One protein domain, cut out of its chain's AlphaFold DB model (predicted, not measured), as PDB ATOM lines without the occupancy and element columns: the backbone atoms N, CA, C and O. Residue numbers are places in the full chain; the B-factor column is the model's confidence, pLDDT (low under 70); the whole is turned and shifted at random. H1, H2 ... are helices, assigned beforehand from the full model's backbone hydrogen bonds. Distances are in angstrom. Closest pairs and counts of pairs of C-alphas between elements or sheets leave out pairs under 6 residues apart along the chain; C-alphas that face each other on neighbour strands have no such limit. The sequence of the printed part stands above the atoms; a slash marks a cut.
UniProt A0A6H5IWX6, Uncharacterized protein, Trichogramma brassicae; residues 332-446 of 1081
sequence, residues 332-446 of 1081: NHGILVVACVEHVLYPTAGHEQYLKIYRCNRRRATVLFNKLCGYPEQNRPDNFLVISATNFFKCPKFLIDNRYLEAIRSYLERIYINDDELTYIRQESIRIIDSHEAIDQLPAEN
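What this domain is: This is residues 332 to 446 of the 1081 residues of an uncharacterized protein of Trichogramma brassicae (UniProt A0A6H5IWX6). This is a rounded globule of helices that mostly cross one another, with H1 nearest the middle. H6 packs across one side of H1, H3 and H4 form a crossed pair on the other, and H7, the longest helix, crosses H1 and reaches H4 with its last residues. The short H5 packs on H2 and meets H6 at the corner by their link, H8 packs on H4, and residues 441 to 446 form a tail after H8. The printed part has 115 residues with eight named helices, H1 to H8 in order along the chain, and no named strand; its class is all helix. It is compact, with a radius of gyration of the C-alphas of 13.4 A and spans of 38 by 37 by 24 A.

Where its parts are: Find C-alpha 333 at (162.919, 129.106, 139.163); from there H1 runs to residue 345, 15.8 A away. Next come H2, residues 351 to 358, 10.7 A long, and H3, residues 362 to 372, 14.9 A. H4, residues 383 to 393, is 15.3 A long. H5 is residues 397 to 400, 5.1 A, and H6 is residues 402 to 412, 15.3 A. Look for C-alpha 419 at (168.589, 125.856, 120.889), where H7 begins; it runs 22.5 A to residue 434. H8, residues 437 to 440, is 5.5 A long and ends at C-alpha 440, (159.258, 122.419, 149.066).

How they stand to each other: Begin with H1, the hub, which touches four helices. Residues 422 to 429 of H7 touch it, closest at the C-alphas of Cys 340 and Ile 425, 5.9 A apart, at a steep tilt of 60 degrees, opposite ways. H6 touches residues 335 to 339 of H1, with C-alphas 335 and 408 closest at 6.2 A, about perpendicular at 70.1 degrees, only just past steep. H3 touches residues 344 to 345 of H1, with C-alphas 345 and 372 closest at 6.6 A. H2 only just touches H1, with 3 pairs of C-alphas within 8 A; Val 341 and Tyr 354 are closest, at 7.2 A. Farther out, H3 and H4 touch about perpendicular at 81 degrees, C-alphas 365 and 390 being closest at 5.0 A. H8 touches H4, with C-alphas 388 and 438 closest at 5.4 A. H5 touches H2, with C-alphas 355 and 399 closest at 6.9 A; H5 and H6 only just touch, and only at the corner, with 3 pairs within 8 A. H3 and H6 are apart. In H2, H3, H4, H6 and H7 every O i to N i+4 pair is within hydrogen-bond range; in H1 8 of 9 are, and H5 and H8 are too short for such a pair.

The domain as a whole: The C-alphas of Asp 419 and Asn 446 are the two farthest apart, 39.3 A. The printed part has no cut and no long link. Look at residues 438 to 446 for pLDDT under 70; the mean of the printed part is 93.5.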
ATOM      1  N   ASN A 332     167.051 131.401 138.993       97.94
ATOM      2  CA  ASN A 332     165.734 131.665 139.564       97.94
ATOM      3  C   ASN A 332     164.628 130.855 138.882       97.94
ATOM      4  O   ASN A 332     164.288 131.073 137.715       97.94
ATOM      5  N   HIS A 333     163.964 130.000 139.661       97.12
ATOM      6  CA  HIS A 333     162.919 129.106 139.163       97.12
ATOM      7  C   HIS A 333     161.666 129.859 138.676       97.12
ATOM      8  O   HIS A 333     160.855 129.306 137.940       97.12
ATOM      9  N   GLY A 334     161.478 131.127 139.059       97.56
ATOM     10  CA  GLY A 334     160.412 131.984 138.532       97.56
ATOM     11  C   GLY A 334     160.690 132.433 137.099       97.56
ATOM     12  O   GLY A 334     159.787 132.392 136.267       97.56
ATOM     13  N   ILE A 335     161.941 132.792 136.797       98.44
ATOM     14  CA  ILE A 335     162.390 133.120 135.434       98.44
ATOM     15  C   ILE A 335     162.350 131.855 134.565       98.44
ATOM     16  O   ILE A 335     161.795 131.894 133.468       98.44
ATOM     17  N   LEU A 336     162.823 130.716 135.090       98.31
ATOM     18  CA  LEU A 336     162.765 129.416 134.408       98.31
ATOM     19  C   LEU A 336     161.334 128.991 134.049       98.31
ATOM     20  O   LEU A 336     161.092 128.570 132.922       98.31
ATOM     21  N   VAL A 337     160.365 129.142 134.961       98.06
ATOM     22  CA  VAL A 337     158.951 128.818 134.685       98.06
ATOM     23  C   VAL A 337     158.385 129.674 133.545       98.06
ATOM     24  O   VAL A 337     157.647 129.144 132.716       98.06
ATOM     25  N   VAL A 338     158.739 130.962 133.454       98.19
ATOM     26  CA  VAL A 338     158.312 131.813 132.326       98.19
ATOM     27  C   VAL A 338     159.024 131.404 131.034       98.19
ATOM     28  O   VAL A 338     158.357 131.211 130.023       98.19
ATOM     29  N   ALA A 339     160.341 131.184 131.061       98.50
ATOM     30  CA  ALA A 339     161.104 130.744 129.890       98.50
ATOM     31  C   ALA A 339     160.578 129.401 129.333       98.50
ATOM     32  O   ALA A 339     160.337 129.251 128.133       98.50
ATOM     33  N   CYS A 340     160.294 128.443 130.216       98.56
ATOM     34  CA  CYS A 340     159.706 127.150 129.884       98.56
ATOM     35  C   CYS A 340     158.303 127.283 129.270       98.56
ATOM     36  O   CYS A 340     158.011 126.683 128.233       98.56
ATOM     37  N   VAL A 341     157.427 128.102 129.860       98.19
ATOM     38  CA  VAL A 341     156.053 128.283 129.367       98.19
ATOM     39  C   VAL A 341     156.005 129.059 128.048       98.19
ATOM     40  O   VAL A 341     155.267 128.658 127.142       98.19
ATOM     41  N   GLU A 342     156.769 130.144 127.937       98.19
ATOM     42  CA  GLU A 342     156.636 131.123 126.850       98.19
ATOM     43  C   GLU A 342     157.609 130.891 125.691       98.19
ATOM     44  O   GLU A 342     157.271 131.276 124.583       98.19
ATOM     45  N   HIS A 343     158.743 130.200 125.882       98.12
ATOM     46  CA  HIS A 343     159.675 129.874 124.787       98.12
ATOM     47  C   HIS A 343     159.672 128.379 124.427       98.12
ATOM     48  O   HIS A 343     159.603 128.039 123.247       98.12
ATOM     49  N   VAL A 344     159.688 127.466 125.410       98.31
ATOM     50  CA  VAL A 344     159.756 126.010 125.138       98.31
ATOM     51  C   VAL A 344     158.382 125.399 124.836       98.31
ATOM     52  O   VAL A 344     158.248 124.611 123.897       98.31
ATOM     53  N   LEU A 345     157.349 125.725 125.620       98.00
ATOM     54  CA  LEU A 345     156.039 125.074 125.514       98.00
ATOM     55  C   LEU A 345     155.078 125.767 124.539       98.00
ATOM     56  O   LEU A 345     154.329 125.066 123.854       98.00
ATOM     57  N   TYR A 346     155.044 127.100 124.469       97.94
ATOM     58  CA  TYR A 346     154.098 127.831 123.610       97.94
ATOM     59  C   TYR A 346     154.670 129.138 123.008       97.94
ATOM     60  O   TYR A 346     154.061 130.184 123.216       97.94
ATOM     61  N   PRO A 347     155.740 129.094 122.184       97.62
ATOM     62  CA  PRO A 347     156.420 130.275 121.608       97.62
ATOM     63  C   PRO A 347     155.554 131.258 120.800       97.62
ATOM     64  O   PRO A 347     156.006 132.348 120.462       97.62
ATOM     65  N   THR A 348     154.314 130.897 120.463       97.38
ATOM     66  CA  THR A 348     153.392 131.720 119.663       97.38
ATOM     67  C   THR A 348     152.055 131.987 120.367       97.38
ATOM     68  O   THR A 348     151.065 132.298 119.703       97.38
ATOM     69  N   ALA A 349     151.964 131.794 121.687       97.31
ATOM     70  CA  ALA A 349     150.715 131.987 122.421       97.31
ATOM     71  C   ALA A 349     150.508 133.438 122.886       97.31
ATOM     72  O   ALA A 349     151.441 134.184 123.168       97.31
ATOM     73  N   GLY A 350     149.239 133.840 122.992       96.56
ATOM     74  CA  GLY A 350     148.872 135.143 123.538       96.56
ATOM     75  C   GLY A 350     148.966 135.186 125.067       96.56
ATOM     76  O   GLY A 350     148.734 134.186 125.744       96.56
ATOM     77  N   HIS A 351     149.198 136.378 125.620       96.06
ATOM     78  CA  HIS A 351     149.296 136.639 127.064       96.06
ATOM     79  C   HIS A 351     148.181 135.981 127.910       96.06
ATOM     80  O   HIS A 351     148.445 135.396 128.960       96.06
ATOM     81  N   GLU A 352     146.933 135.999 127.434       96.31
ATOM     82  CA  GLU A 352     145.793 135.384 128.128       96.31
ATOM     83  C   GLU A 352     145.918 133.846 128.249       96.31
ATOM     84  O   GLU A 352     145.453 133.250 129.223       96.31
ATOM     85  N   GLN A 353     146.589 133.185 127.298       96.88
ATOM     86  CA  GLN A 353     146.897 131.755 127.353       96.88
ATOM     87  C   GLN A 353     148.013 131.450 128.360       96.88
ATOM     88  O   GLN A 353     147.898 130.447 129.068       96.88
ATOM     89  N   TYR A 354     149.016 132.323 128.496       97.38
ATOM     90  CA  TYR A 354     150.036 132.217 129.547       97.38
ATOM     91  C   TYR A 354     149.429 132.407 130.945       97.38
ATOM     92  O   TYR A 354     149.629 131.563 131.814       97.38
ATOM     93  N   LEU A 355     148.558 133.403 131.160       96.81
ATOM     94  CA  LEU A 355     147.822 133.545 132.431       96.81
ATOM     95  C   LEU A 355     146.956 132.311 132.757       96.81
ATOM     96  O   LEU A 355     146.835 131.914 133.918       96.81
ATOM     97  N   LYS A 356     146.375 131.657 131.741       96.94
ATOM     98  CA  LYS A 356     145.664 130.371 131.896       96.94
ATOM     99  C   LYS A 356     146.604 129.198 132.220       96.94
ATOM    100  O   LYS A 356     146.121 128.206 132.761       96.94
ATOM    101  N   ILE A 357     147.901 129.289 131.906       97.00
ATOM    102  CA  ILE A 357     148.945 128.336 132.323       97.00
ATOM    103  C   ILE A 357     149.367 128.603 133.770       97.00
ATOM    104  O   ILE A 357     149.287 127.682 134.573       97.00
ATOM    105  N   TYR A 358     149.690 129.846 134.142       97.00
ATOM    106  CA  TYR A 358     150.136 130.187 135.505       97.00
ATOM    107  C   TYR A 358     149.059 129.993 136.592       97.00
ATOM    108  O   TYR A 358     149.373 129.837 137.770       97.00
ATOM    109  N   ARG A 359     147.780 129.898 136.194       96.69
ATOM    110  CA  ARG A 359     146.644 129.400 137.006       96.69
ATOM    111  C   ARG A 359     146.601 127.863 137.133       96.69
ATOM    112  O   ARG A 359     145.512 127.298 137.246       96.69
ATOM    113  N   CYS A 360     147.740 127.178 137.026       96.69
ATOM    114  CA  CYS A 360     147.789 125.748 136.726       96.69
ATOM    115  C   CYS A 360     146.933 124.887 137.675       96.69
ATOM    116  O   CYS A 360     147.041 124.974 138.896       96.69
ATOM    117  N   ASN A 361     146.098 124.021 137.094       97.12
ATOM    118  CA  ASN A 361     145.371 122.969 137.807       97.12
ATOM    119  C   ASN A 361     145.901 121.596 137.375       97.12
ATOM    120  O   ASN A 361     146.463 121.487 136.287       97.12
ATOM    121  N   ARG A 362     145.673 120.544 138.177       97.56
ATOM    122  CA  ARG A 362     146.236 119.199 137.933       97.56
ATOM    123  C   ARG A 362     146.040 118.688 136.499       97.56
ATOM    124  O   ARG A 362     146.995 118.229 135.890       97.56
ATOM    125  N   ARG A 363     144.844 118.839 135.910       97.44
ATOM    126  CA  ARG A 363     144.590 118.411 134.518       97.44
ATOM    127  C   ARG A 363     145.432 119.196 133.506       97.44
ATOM    128  O   ARG A 363     145.888 118.617 132.526       97.44
ATOM    129  N   ARG A 364     145.631 120.501 133.721       97.38
ATOM    130  CA  ARG A 364     146.516 121.314 132.875       97.38
ATOM    131  C   ARG A 364     147.983 120.944 133.106       97.38
ATOM    132  O   ARG A 364     148.701 120.817 132.128       97.38
ATOM    133  N   ALA A 365     148.394 120.692 134.351       97.62
ATOM    134  CA  ALA A 365     149.747 120.254 134.694       97.62
ATOM    135  C   ALA A 365     150.125 118.949 133.983       97.62
ATOM    136  O   ALA A 365     151.183 118.890 133.372       97.62
ATOM    137  N   THR A 366     149.228 117.952 133.966       98.12
ATOM    138  CA  THR A 366     149.402 116.711 133.191       98.12
ATOM    139  C   THR A 366     149.693 116.988 131.715       98.12
ATOM    140  O   THR A 366     150.662 116.463 131.179       98.12
ATOM    141  N   VAL A 367     148.894 117.838 131.058       98.12
ATOM    142  CA  VAL A 367     149.082 118.174 129.633       98.12
ATOM    143  C   VAL A 367     150.384 118.950 129.402       98.12
ATOM    144  O   VAL A 367     151.093 118.671 128.440       98.12
ATOM    145  N   LEU A 368     150.725 119.890 130.288       98.12
ATOM    146  CA  LEU A 368     151.957 120.681 130.203       98.12
ATOM    147  C   LEU A 368     153.210 119.815 130.388       98.12
ATOM    148  O   LEU A 368     154.138 119.940 129.598       98.12
ATOM    149  N   PHE A 369     153.216 118.920 131.378       98.19
ATOM    150  CA  PHE A 369     154.319 117.991 131.633       98.19
ATOM    151  C   PHE A 369     154.461 116.951 130.517       98.19
ATOM    152  O   PHE A 369     155.553 116.778 129.989       98.19
ATOM    153  N   ASN A 370     153.355 116.340 130.067       98.31
ATOM    154  CA  ASN A 370     153.378 115.451 128.901       98.31
ATOM    155  C   ASN A 370     153.986 116.169 127.684       98.31
ATOM    156  O   ASN A 370     154.902 115.640 127.063       98.31
ATOM    157  N   LYS A 371     153.559 117.409 127.399       98.38
ATOM    158  CA  LYS A 371     154.119 118.212 126.303       98.38
ATOM    159  C   LYS A 371     155.601 118.561 126.504       98.38
ATOM    160  O   LYS A 371     156.343 118.566 125.526       98.38
ATOM    161  N   LEU A 372     156.034 118.837 127.736       98.12
ATOM    162  CA  LEU A 372     157.428 119.150 128.071       98.12
ATOM    163  C   LEU A 372     158.359 117.961 127.789       98.12
ATOM    164  O   LEU A 372     159.420 118.144 127.194       98.12
ATOM    165  N   CYS A 373     157.917 116.756 128.153       97.81
ATOM    166  CA  CYS A 373     158.652 115.501 127.982       97.81
ATOM    167  C   CYS A 373     158.435 114.829 126.608       97.81
ATOM    168  O   CYS A 373     158.976 113.756 126.359       97.81
ATOM    169  N   GLY A 374     157.630 115.420 125.715       97.94
ATOM    170  CA  GLY A 374     157.306 114.848 124.399       97.94
ATOM    171  C   GLY A 374     156.307 113.679 124.414       97.94
ATOM    172  O   GLY A 374     156.106 113.030 123.388       97.94
ATOM    173  N   TYR A 375     155.656 113.408 125.547       98.00
ATOM    174  CA  TYR A 375     154.638 112.366 125.690       98.00
ATOM    175  C   TYR A 375     153.271 112.799 125.116       98.00
ATOM    176  O   TYR A 375     152.919 113.982 125.157       98.00
ATOM    177  N   PRO A 376     152.442 111.854 124.626       97.75
ATOM    178  CA  PRO A 376     151.082 112.156 124.175       97.75
ATOM    179  C   PRO A 376     150.215 112.692 125.326       97.75
ATOM    180  O   PRO A 376     150.332 112.240 126.464       97.75
ATOM    181  N   GLU A 377     149.291 113.619 125.042       97.00
ATOM    182  CA  GLU A 377     148.473 114.285 126.075       97.00
ATOM    183  C   GLU A 377     147.648 113.317 126.945       97.00
ATOM    184  O   GLU A 377     147.309 113.648 128.081       97.00
ATOM    185  N   GLN A 378     147.323 112.132 126.418       96.69
ATOM    186  CA  GLN A 378     146.556 111.081 127.093       96.69
ATOM    187  C   GLN A 378     147.390 110.257 128.085       96.69
ATOM    188  O   GLN A 378     146.806 109.493 128.860       96.69
ATOM    189  N   ASN A 379     148.721 110.396 128.071       97.75
ATOM    190  CA  ASN A 379     149.593 109.788 129.068       97.75
ATOM    191  C   ASN A 379     149.185 110.242 130.478       97.75
ATOM    192  O   ASN A 379     148.756 111.381 130.687       97.75
ATOM    193  N   ARG A 380     149.327 109.347 131.454       97.06
ATOM    194  CA  ARG A 380     149.039 109.623 132.861       97.06
ATOM    195  C   ARG A 380     150.348 109.525 133.641       97.06
ATOM    196  O   ARG A 380     150.691 108.424 134.061       97.06
ATOM    197  N   PRO A 381     151.069 110.646 133.833       96.81
ATOM    198  CA  PRO A 381     152.130 110.713 134.824       96.81
ATOM    199  C   PRO A 381     151.573 110.320 136.187       96.81
ATOM    200  O   PRO A 381     150.377 110.501 136.456       96.81
ATOM    201  N   ASP A 382     152.450 109.825 137.049       96.94
ATOM    202  CA  ASP A 382     152.096 109.556 138.431       96.94
ATOM    203  C   ASP A 382     151.540 110.817 139.140       96.94
ATOM    204  O   ASP A 382     151.834 111.963 138.783       96.94
ATOM    205  N   ASN A 383     150.688 110.612 140.146       96.62
ATOM    206  CA  ASN A 383     150.028 111.694 140.863       96.62
ATOM    207  C   ASN A 383     151.016 112.605 141.622       96.62
ATOM    208  O   ASN A 383     150.704 113.790 141.760       96.62
ATOM    209  N   PHE A 384     152.183 112.119 142.064       95.94
ATOM    210  CA  PHE A 384     153.232 112.977 142.620       95.94
ATOM    211  C   PHE A 384     153.817 113.890 141.536       95.94
ATOM    212  O   PHE A 384     153.777 115.107 141.712       95.94
ATOM    213  N   LEU A 385     154.184 113.364 140.360       96.75
ATOM    214  CA  LEU A 385     154.620 114.184 139.214       96.75
ATOM    215  C   LEU A 385     153.562 115.216 138.792       96.75
ATOM    216  O   LEU A 385     153.887 116.366 138.504       96.75
ATOM    217  N   VAL A 386     152.270 114.862 138.809       97.38
ATOM    218  CA  VAL A 386     151.182 115.820 138.528       97.38
ATOM    219  C   VAL A 386     151.073 116.904 139.610       97.38
ATOM    220  O   VAL A 386     150.706 118.039 139.290       97.38
ATOM    221  N   ILE A 387     151.395 116.610 140.874       96.56
ATOM    222  CA  ILE A 387     151.468 117.607 141.955       96.56
ATOM    223  C   ILE A 387     152.703 118.500 141.777       96.56
ATOM    224  O   ILE A 387     152.535 119.719 141.728       96.56
ATOM    225  N   SER A 388     153.893 117.929 141.580       96.56
ATOM    226  CA  SER A 388     155.135 118.672 141.328       96.56
ATOM    227  C   SER A 388     155.015 119.575 140.100       96.56
ATOM    228  O   SER A 388     155.286 120.767 140.197       96.56
ATOM    229  N   ALA A 389     154.474 119.081 138.981       97.50
ATOM    230  CA  ALA A 389     154.186 119.887 137.792       97.50
ATOM    231  C   ALA A 389     153.124 120.971 138.055       97.50
ATOM    232  O   ALA A 389     153.226 122.084 137.536       97.50
ATOM    233  N   THR A 390     152.107 120.692 138.883       97.12
ATOM    234  CA  THR A 390     151.130 121.721 139.283       97.12
ATOM    235  C   THR A 390     151.820 122.836 140.060       97.12
ATOM    236  O   THR A 390     151.609 124.001 139.737       97.12
ATOM    237  N   ASN A 391     152.670 122.496 141.029       96.19
ATOM    238  CA  ASN A 391     153.422 123.467 141.819       96.19
ATOM    239  C   ASN A 391     154.509 124.168 140.992       96.19
ATOM    240  O   ASN A 391     154.783 125.343 141.234       96.19
ATOM    241  N   PHE A 392     155.089 123.501 139.986       97.12
ATOM    242  CA  PHE A 392     156.027 124.084 139.028       97.12
ATOM    243  C   PHE A 392     155.377 125.249 138.276       97.12
ATOM    244  O   PHE A 392     155.809 126.389 138.450       97.12
ATOM    245  N   PHE A 393     154.291 124.982 137.541       97.44
ATOM    246  CA  PHE A 393     153.618 125.972 136.694       97.44
ATOM    247  C   PHE A 393     152.686 126.948 137.447       97.44
ATOM    248  O   PHE A 393     152.409 128.029 136.926       97.44
ATOM    249  N   LYS A 394     152.175 126.619 138.647       96.69
ATOM    250  CA  LYS A 394     151.345 127.531 139.469       96.69
ATOM    251  C   LYS A 394     152.228 128.616 140.098       96.69
ATOM    252  O   LYS A 394     152.964 128.339 141.040       96.69
ATOM    253  N   CYS A 395     152.073 129.874 139.677       95.81
ATOM    254  CA  CYS A 395     152.646 131.017 140.398       95.81
ATOM    255  C   CYS A 395     151.591 132.105 140.673       95.81
ATOM    256  O   CYS A 395     151.228 132.849 139.761       95.81
ATOM    257  N   PRO A 396     151.102 132.245 141.924       95.44
ATOM    258  CA  PRO A 396     150.105 133.259 142.269       95.44
ATOM    259  C   PRO A 396     150.574 134.705 142.062       95.44
ATOM    260  O   PRO A 396     149.778 135.516 141.598       95.44
ATOM    261  N   LYS A 397     151.853 135.038 142.322       94.12
ATOM    262  CA  LYS A 397     152.361 136.416 142.137       94.12
ATOM    263  C   LYS A 397     152.183 136.915 140.695       94.12
ATOM    264  O   LYS A 397     151.766 138.054 140.513       94.12
ATOM    265  N   PHE A 398     152.362 136.051 139.687       95.19
ATOM    266  CA  PHE A 398     152.180 136.395 138.262       95.19
ATOM    267  C   PHE A 398     150.718 136.741 137.902       95.19
ATOM    268  O   PHE A 398     150.447 137.237 136.812       95.19
ATOM    269  N   LEU A 399     149.764 136.425 138.785       95.19
ATOM    270  CA  LEU A 399     148.328 136.666 138.612       95.19
ATOM    271  C   LEU A 399     147.821 137.862 139.428       95.19
ATOM    272  O   LEU A 399     146.695 138.305 139.199       95.19
ATOM    273  N   ILE A 400     148.619 138.326 140.394       95.88
ATOM    274  CA  ILE A 400     148.310 139.431 141.310       95.88
ATOM    275  C   ILE A 400     148.965 140.719 140.801       95.88
ATOM    276  O   ILE A 400     148.291 141.743 140.713       95.88
ATOM    277  N   ASP A 401     150.241 140.662 140.406       94.56
ATOM    278  CA  ASP A 401     150.979 141.814 139.887       94.56
ATOM    279  C   ASP A 401     151.579 141.519 138.506       94.56
ATOM    280  O   ASP A 401     152.563 140.788 138.370       94.56
ATOM    281  N   ASN A 402     151.007 142.129 137.462       94.19
ATOM    282  CA  ASN A 402     151.509 141.959 136.098       94.19
ATOM    283  C   ASN A 402     152.913 142.557 135.914       94.19
ATOM    284  O   ASN A 402     153.668 142.039 135.098       94.19
ATOM    285  N   ARG A 403     153.305 143.566 136.711       94.81
ATOM    286  CA  ARG A 403     154.634 144.208 136.640       94.81
ATOM    287  C   ARG A 403     155.757 143.211 136.916       94.81
ATOM    288  O   ARG A 403     156.851 143.333 136.378       94.81
ATOM    289  N   TYR A 404     155.474 142.206 137.744       95.00
ATOM    290  CA  TYR A 404     156.392 141.112 138.045       95.00
ATOM    291  C   TYR A 404     156.667 140.257 136.799       95.00
ATOM    292  O   TYR A 404     157.812 139.937 136.486       95.00
ATOM    293  N   LEU A 405     155.608 139.908 136.067       96.12
ATOM    294  CA  LEU A 405     155.678 139.094 134.855       96.12
ATOM    295  C   LEU A 405     156.212 139.901 133.655       96.12
ATOM    296  O   LEU A 405     156.961 139.368 132.842       96.12
ATOM    297  N   GLU A 406     155.882 141.193 133.572       96.88
ATOM    298  CA  GLU A 406     156.470 142.159 132.634       96.88
ATOM    299  C   GLU A 406     157.980 142.323 132.853       96.88
ATOM    300  O   GLU A 406     158.726 142.339 131.878       96.88
ATOM    301  N   ALA A 407     158.455 142.378 134.105       97.25
ATOM    302  CA  ALA A 407     159.885 142.444 134.407       97.25
ATOM    303  C   ALA A 407     160.636 141.186 133.937       97.25
ATOM    304  O   ALA A 407     161.705 141.309 133.341       97.25
ATOM    305  N   ILE A 408     160.064 139.989 134.135       98.19
ATOM    306  CA  ILE A 408     160.656 138.747 133.612       98.19
ATOM    307  C   ILE A 408     160.659 138.745 132.080       98.19
ATOM    308  O   ILE A 408     161.698 138.458 131.494       98.19
ATOM    309  N   ARG A 409     159.551 139.105 131.416       97.81
ATOM    310  CA  ARG A 409     159.525 139.189 129.942       97.81
ATOM    311  C   ARG A 409     160.541 140.190 129.410       97.81
ATOM    312  O   ARG A 409     161.327 139.831 128.551       97.81
ATOM    313  N   SER A 410     160.603 141.393 129.978       97.81
ATOM    314  CA  SER A 410     161.572 142.413 129.563       97.81
ATOM    315  C   SER A 410     163.026 141.992 129.806       97.81
ATOM    316  O   SER A 410     163.913 142.508 129.136       97.81
ATOM    317  N   TYR A 411     163.292 141.064 130.732       98.31
ATOM    318  CA  TYR A 411     164.596 140.414 130.861       98.31
ATOM    319  C   TYR A 411     164.815 139.355 129.760       98.31
ATOM    320  O   TYR A 411     165.812 139.426 129.044       98.31
ATOM    321  N   LEU A 412     163.866 138.429 129.566       98.12
ATOM    322  CA  LEU A 412     163.942 137.367 128.547       98.12
ATOM    323  C   LEU A 412     164.004 137.912 127.103       98.12
ATOM    324  O   LEU A 412     164.651 137.316 126.251       98.12
ATOM    325  N   GLU A 413     163.392 139.068 126.834       97.62
ATOM    326  CA  GLU A 413     163.440 139.792 125.552       97.62
ATOM    327  C   GLU A 413     164.816 140.414 125.240       97.62
ATOM    328  O   GLU A 413     165.074 140.775 124.091       97.62
ATOM    329  N   ARG A 414     165.696 140.578 126.240       97.88
ATOM    330  CA  ARG A 414     167.036 141.180 126.073       97.88
ATOM    331  C   ARG A 414     168.152 140.155 125.887       97.88
ATOM    332  O   ARG A 414     169.228 140.533 125.427       97.88
ATOM    333  N   ILE A 415     167.922 138.900 126.264       97.62
ATOM    334  CA  ILE A 415     168.909 137.818 126.170       97.62
ATOM    335  C   ILE A 415     168.693 136.981 124.907       97.62
ATOM    336  O   ILE A 415     167.580 136.861 124.396       97.62
ATOM    337  N   TYR A 416     169.767 136.384 124.396       97.50
ATOM    338  CA  TYR A 416     169.695 135.477 123.255       97.50
ATOM    339  C   TYR A 416     169.561 134.031 123.742       97.50
ATOM    340  O   TYR A 416     170.527 133.437 124.211       97.50
ATOM    341  N   ILE A 417     168.352 133.476 123.632       98.12
ATOM    342  CA  ILE A 417     168.060 132.076 123.961       98.12
ATOM    343  C   ILE A 417     168.222 131.246 122.679       98.12
ATOM    344  O   ILE A 417     167.403 131.356 121.765       98.12
ATOM    345  N   ASN A 418     169.296 130.459 122.597       97.69
ATOM    346  CA  ASN A 418     169.577 129.548 121.481       97.69
ATOM    347  C   ASN A 418     168.960 128.149 121.718       97.69
ATOM    348  O   ASN A 418     168.315 127.907 122.738       97.69
ATOM    349  N   ASP A 419     169.151 127.214 120.782       98.12
ATOM    350  CA  ASP A 419     168.589 125.856 120.889       98.12
ATOM    351  C   ASP A 419     169.178 125.032 122.055       98.12
ATOM    352  O   ASP A 419     168.479 124.189 122.628       98.12
ATOM    353  N   ASP A 420     170.425 125.310 122.456       97.94
ATOM    354  CA  ASP A 420     171.065 124.694 123.626       97.94
ATOM    355  C   ASP A 420     170.407 125.182 124.925       97.94
ATOM    356  O   ASP A 420     170.027 124.379 125.773       97.94
ATOM    357  N   GLU A 421     170.166 126.490 125.047       98.31
ATOM    358  CA  GLU A 421     169.454 127.101 126.173       98.31
ATOM    359  C   GLU A 421     167.981 126.668 126.220       98.31
ATOM    360  O   GLU A 421     167.464 126.360 127.291       98.31
ATOM    361  N   LEU A 422     167.295 126.535 125.077       98.31
ATOM    362  CA  LEU A 422     165.954 125.927 125.025       98.31
ATOM    363  C   LEU A 422     165.965 124.461 125.486       98.31
ATOM    364  O   LEU A 422     164.986 123.985 126.071       98.31
ATOM    365  N   THR A 423     167.061 123.743 125.237       98.00
ATOM    366  CA  THR A 423     167.256 122.363 125.693       98.00
ATOM    367  C   THR A 423     167.541 122.309 127.194       98.00
ATOM    368  O   THR A 423     166.893 121.520 127.882       98.00
ATOM    369  N   TYR A 424     168.387 123.199 127.720       98.12
ATOM    370  CA  TYR A 424     168.613 123.377 129.157       98.12
ATOM    371  C   TYR A 424     167.312 123.738 129.888       98.12
ATOM    372  O   TYR A 424     166.911 123.029 130.807       98.12
ATOM    373  N   ILE A 425     166.577 124.760 129.425       98.50
ATOM    374  CA  ILE A 425     165.287 125.175 130.005       98.50
ATOM    375  C   ILE A 425     164.311 123.992 130.054       98.50
ATOM    376  O   ILE A 425     163.607 123.824 131.052       98.50
ATOM    377  N   ARG A 426     164.261 123.157 129.004       98.44
ATOM    378  CA  ARG A 426     163.433 121.942 128.981       98.44
ATOM    379  C   ARG A 426     163.901 120.922 130.021       98.44
ATOM    380  O   ARG A 426     163.081 120.475 130.816       98.44
ATOM    381  N   GLN A 427     165.183 120.558 130.007       98.12
ATOM    382  CA  GLN A 427     165.753 119.526 130.879       98.12
ATOM    383  C   GLN A 427     165.674 119.916 132.357       98.12
ATOM    384  O   GLN A 427     165.200 119.122 133.163       98.12
ATOM    385  N   GLU A 428     166.035 121.148 132.709       97.88
ATOM    386  CA  GLU A 428     166.010 121.638 134.090       97.88
ATOM    387  C   GLU A 428     164.572 121.796 134.615       97.88
ATOM    388  O   GLU A 428     164.279 121.448 135.759       97.88
ATOM    389  N   SER A 429     163.625 122.202 133.758       98.12
ATOM    390  CA  SER A 429     162.197 122.196 134.117       98.12
ATOM    391  C   SER A 429     161.662 120.789 134.401       98.12
ATOM    392  O   SER A 429     160.796 120.641 135.260       98.12
ATOM    393  N   ILE A 430     162.153 119.763 133.696       97.88
ATOM    394  CA  ILE A 430     161.826 118.359 133.989       97.88
ATOM    395  C   ILE A 430     162.498 117.947 135.305       97.88
ATOM    396  O   ILE A 430     161.806 117.481 136.206       97.88
ATOM    397  N   ARG A 431     163.800 118.228 135.471       97.44
ATOM    398  CA  ARG A 431     164.576 117.912 136.684       97.44
ATOM    399  C   ARG A 431     163.891 118.418 137.954       97.44
ATOM    400  O   ARG A 431     163.730 117.640 138.882       97.44
ATOM    401  N   ILE A 432     163.435 119.673 137.978       96.44
ATOM    402  CA  ILE A 432     162.780 120.302 139.145       96.44
ATOM    403  C   ILE A 432     161.368 119.740 139.415       96.44
ATOM    404  O   ILE A 432     160.878 119.797 140.548       96.44
ATOM    405  N   ILE A 433     160.686 119.208 138.394       96.81
ATOM    406  CA  ILE A 433     159.400 118.511 138.562       96.81
ATOM    407  C   ILE A 433     159.628 117.103 139.129       96.81
ATOM    408  O   ILE A 433     158.922 116.699 140.055       96.81
ATOM    409  N   ASP A 434     160.625 116.388 138.614       96.56
ATOM    410  CA  ASP A 434     160.917 115.003 138.985       96.56
ATOM    411  C   ASP A 434     161.642 114.904 140.345       96.56
ATOM    412  O   ASP A 434     161.362 113.998 141.132       96.56
ATOM    413  N   SER A 435     162.504 115.870 140.691       93.44
ATOM    414  CA  SER A 435     163.250 115.917 141.964       93.44
ATOM    415  C   SER A 435     162.411 116.313 143.183       93.44
ATOM    416  O   SER A 435     162.933 116.375 144.291       93.44
ATOM    417  N   HIS A 436     161.118 116.597 142.994       81.81
ATOM    418  CA  HIS A 436     160.177 117.062 144.022       81.81
ATOM    419  C   HIS A 436     160.508 118.427 144.669       81.81
ATOM    420  O   HIS A 436     159.644 118.972 145.355       81.81
ATOM    421  N   GLU A 437     161.643 119.068 144.348       77.06
ATOM    422  CA  GLU A 437     161.994 120.446 144.759       77.06
ATOM    423  C   GLU A 437     160.868 121.462 144.485       77.06
ATOM    424  O   GLU A 437     160.688 122.436 145.219       77.06
ATOM    425  N   ALA A 438     160.068 121.238 143.434       68.19
ATOM    426  CA  ALA A 438     158.891 122.046 143.121       68.19
ATOM    427  C   ALA A 438     157.824 122.086 144.237       68.19
ATOM    428  O   ALA A 438     156.976 122.982 144.209       68.19
ATOM    429  N   ILE A 439     157.826 121.135 145.179       68.38
ATOM    430  CA  ILE A 439     156.906 121.064 146.322       68.38
ATOM    431  C   ILE A 439     157.422 121.932 147.475       68.38
ATOM    432  O   ILE A 439     156.708 122.836 147.907       68.38
ATOM    433  N   ASP A 440     158.668 121.728 147.906       61.84
ATOM    434  CA  ASP A 440     159.258 122.419 149.066       61.84
ATOM    435  C   ASP A 440     159.525 123.911 148.808       61.84
ATOM    436  O   ASP A 440     159.631 124.718 149.731       61.84
ATOM    437  N   GLN A 441     159.577 124.314 147.536       59.44
ATOM    438  CA  GLN A 441     159.651 125.719 147.128       59.44
ATOM    439  C   GLN A 441     158.306 126.461 147.144       59.44
ATOM    440  O   GLN A 441     158.248 127.631 146.743       59.44
ATOM    441  N   LEU A 442     157.219 125.837 147.608       53.47
ATOM    442  CA  LEU A 442     156.059 126.595 148.061       53.47
ATOM    443  C   LEU A 442     156.466 127.393 149.313       53.47
ATOM    444  O   LEU A 442     156.741 126.780 150.344       53.47
ATOM    445  N   PRO A 443     156.472 128.744 149.297       49.47
ATOM    446  CA  PRO A 443     156.447 129.461 150.563       49.47
ATOM    447  C   PRO A 443     155.179 129.013 151.292       49.47
ATOM    448  O   PRO A 443     154.104 128.998 150.682       49.47
ATOM    449  N   ALA A 444     155.294 128.638 152.569       42.44
ATOM    450  CA  ALA A 444     154.124 128.351 153.394       42.44
ATOM    451  C   ALA A 444     153.143 129.520 153.227       42.44
ATOM    452  O   ALA A 444     153.530 130.659 153.490       42.44
ATOM    453  N   GLU A 445     151.920 129.267 152.727       42.19
ATOM    454  CA  GLU A 445     151.073 130.301 152.083       42.19
ATOM    455  C   GLU A 445     150.629 131.448 153.037       42.19
ATOM    456  O   GLU A 445     149.976 132.393 152.603       42.19
ATOM    457  N   ASN A 446     151.045 131.405 154.312       36.53
ATOM    458  CA  ASN A 446     150.886 132.448 155.329       36.53
ATOM    459  C   ASN A 446     152.086 133.415 155.472       36.53
ATOM    460  O   ASN A 446     151.901 134.481 156.053       36.53
TER     461      ASN A 446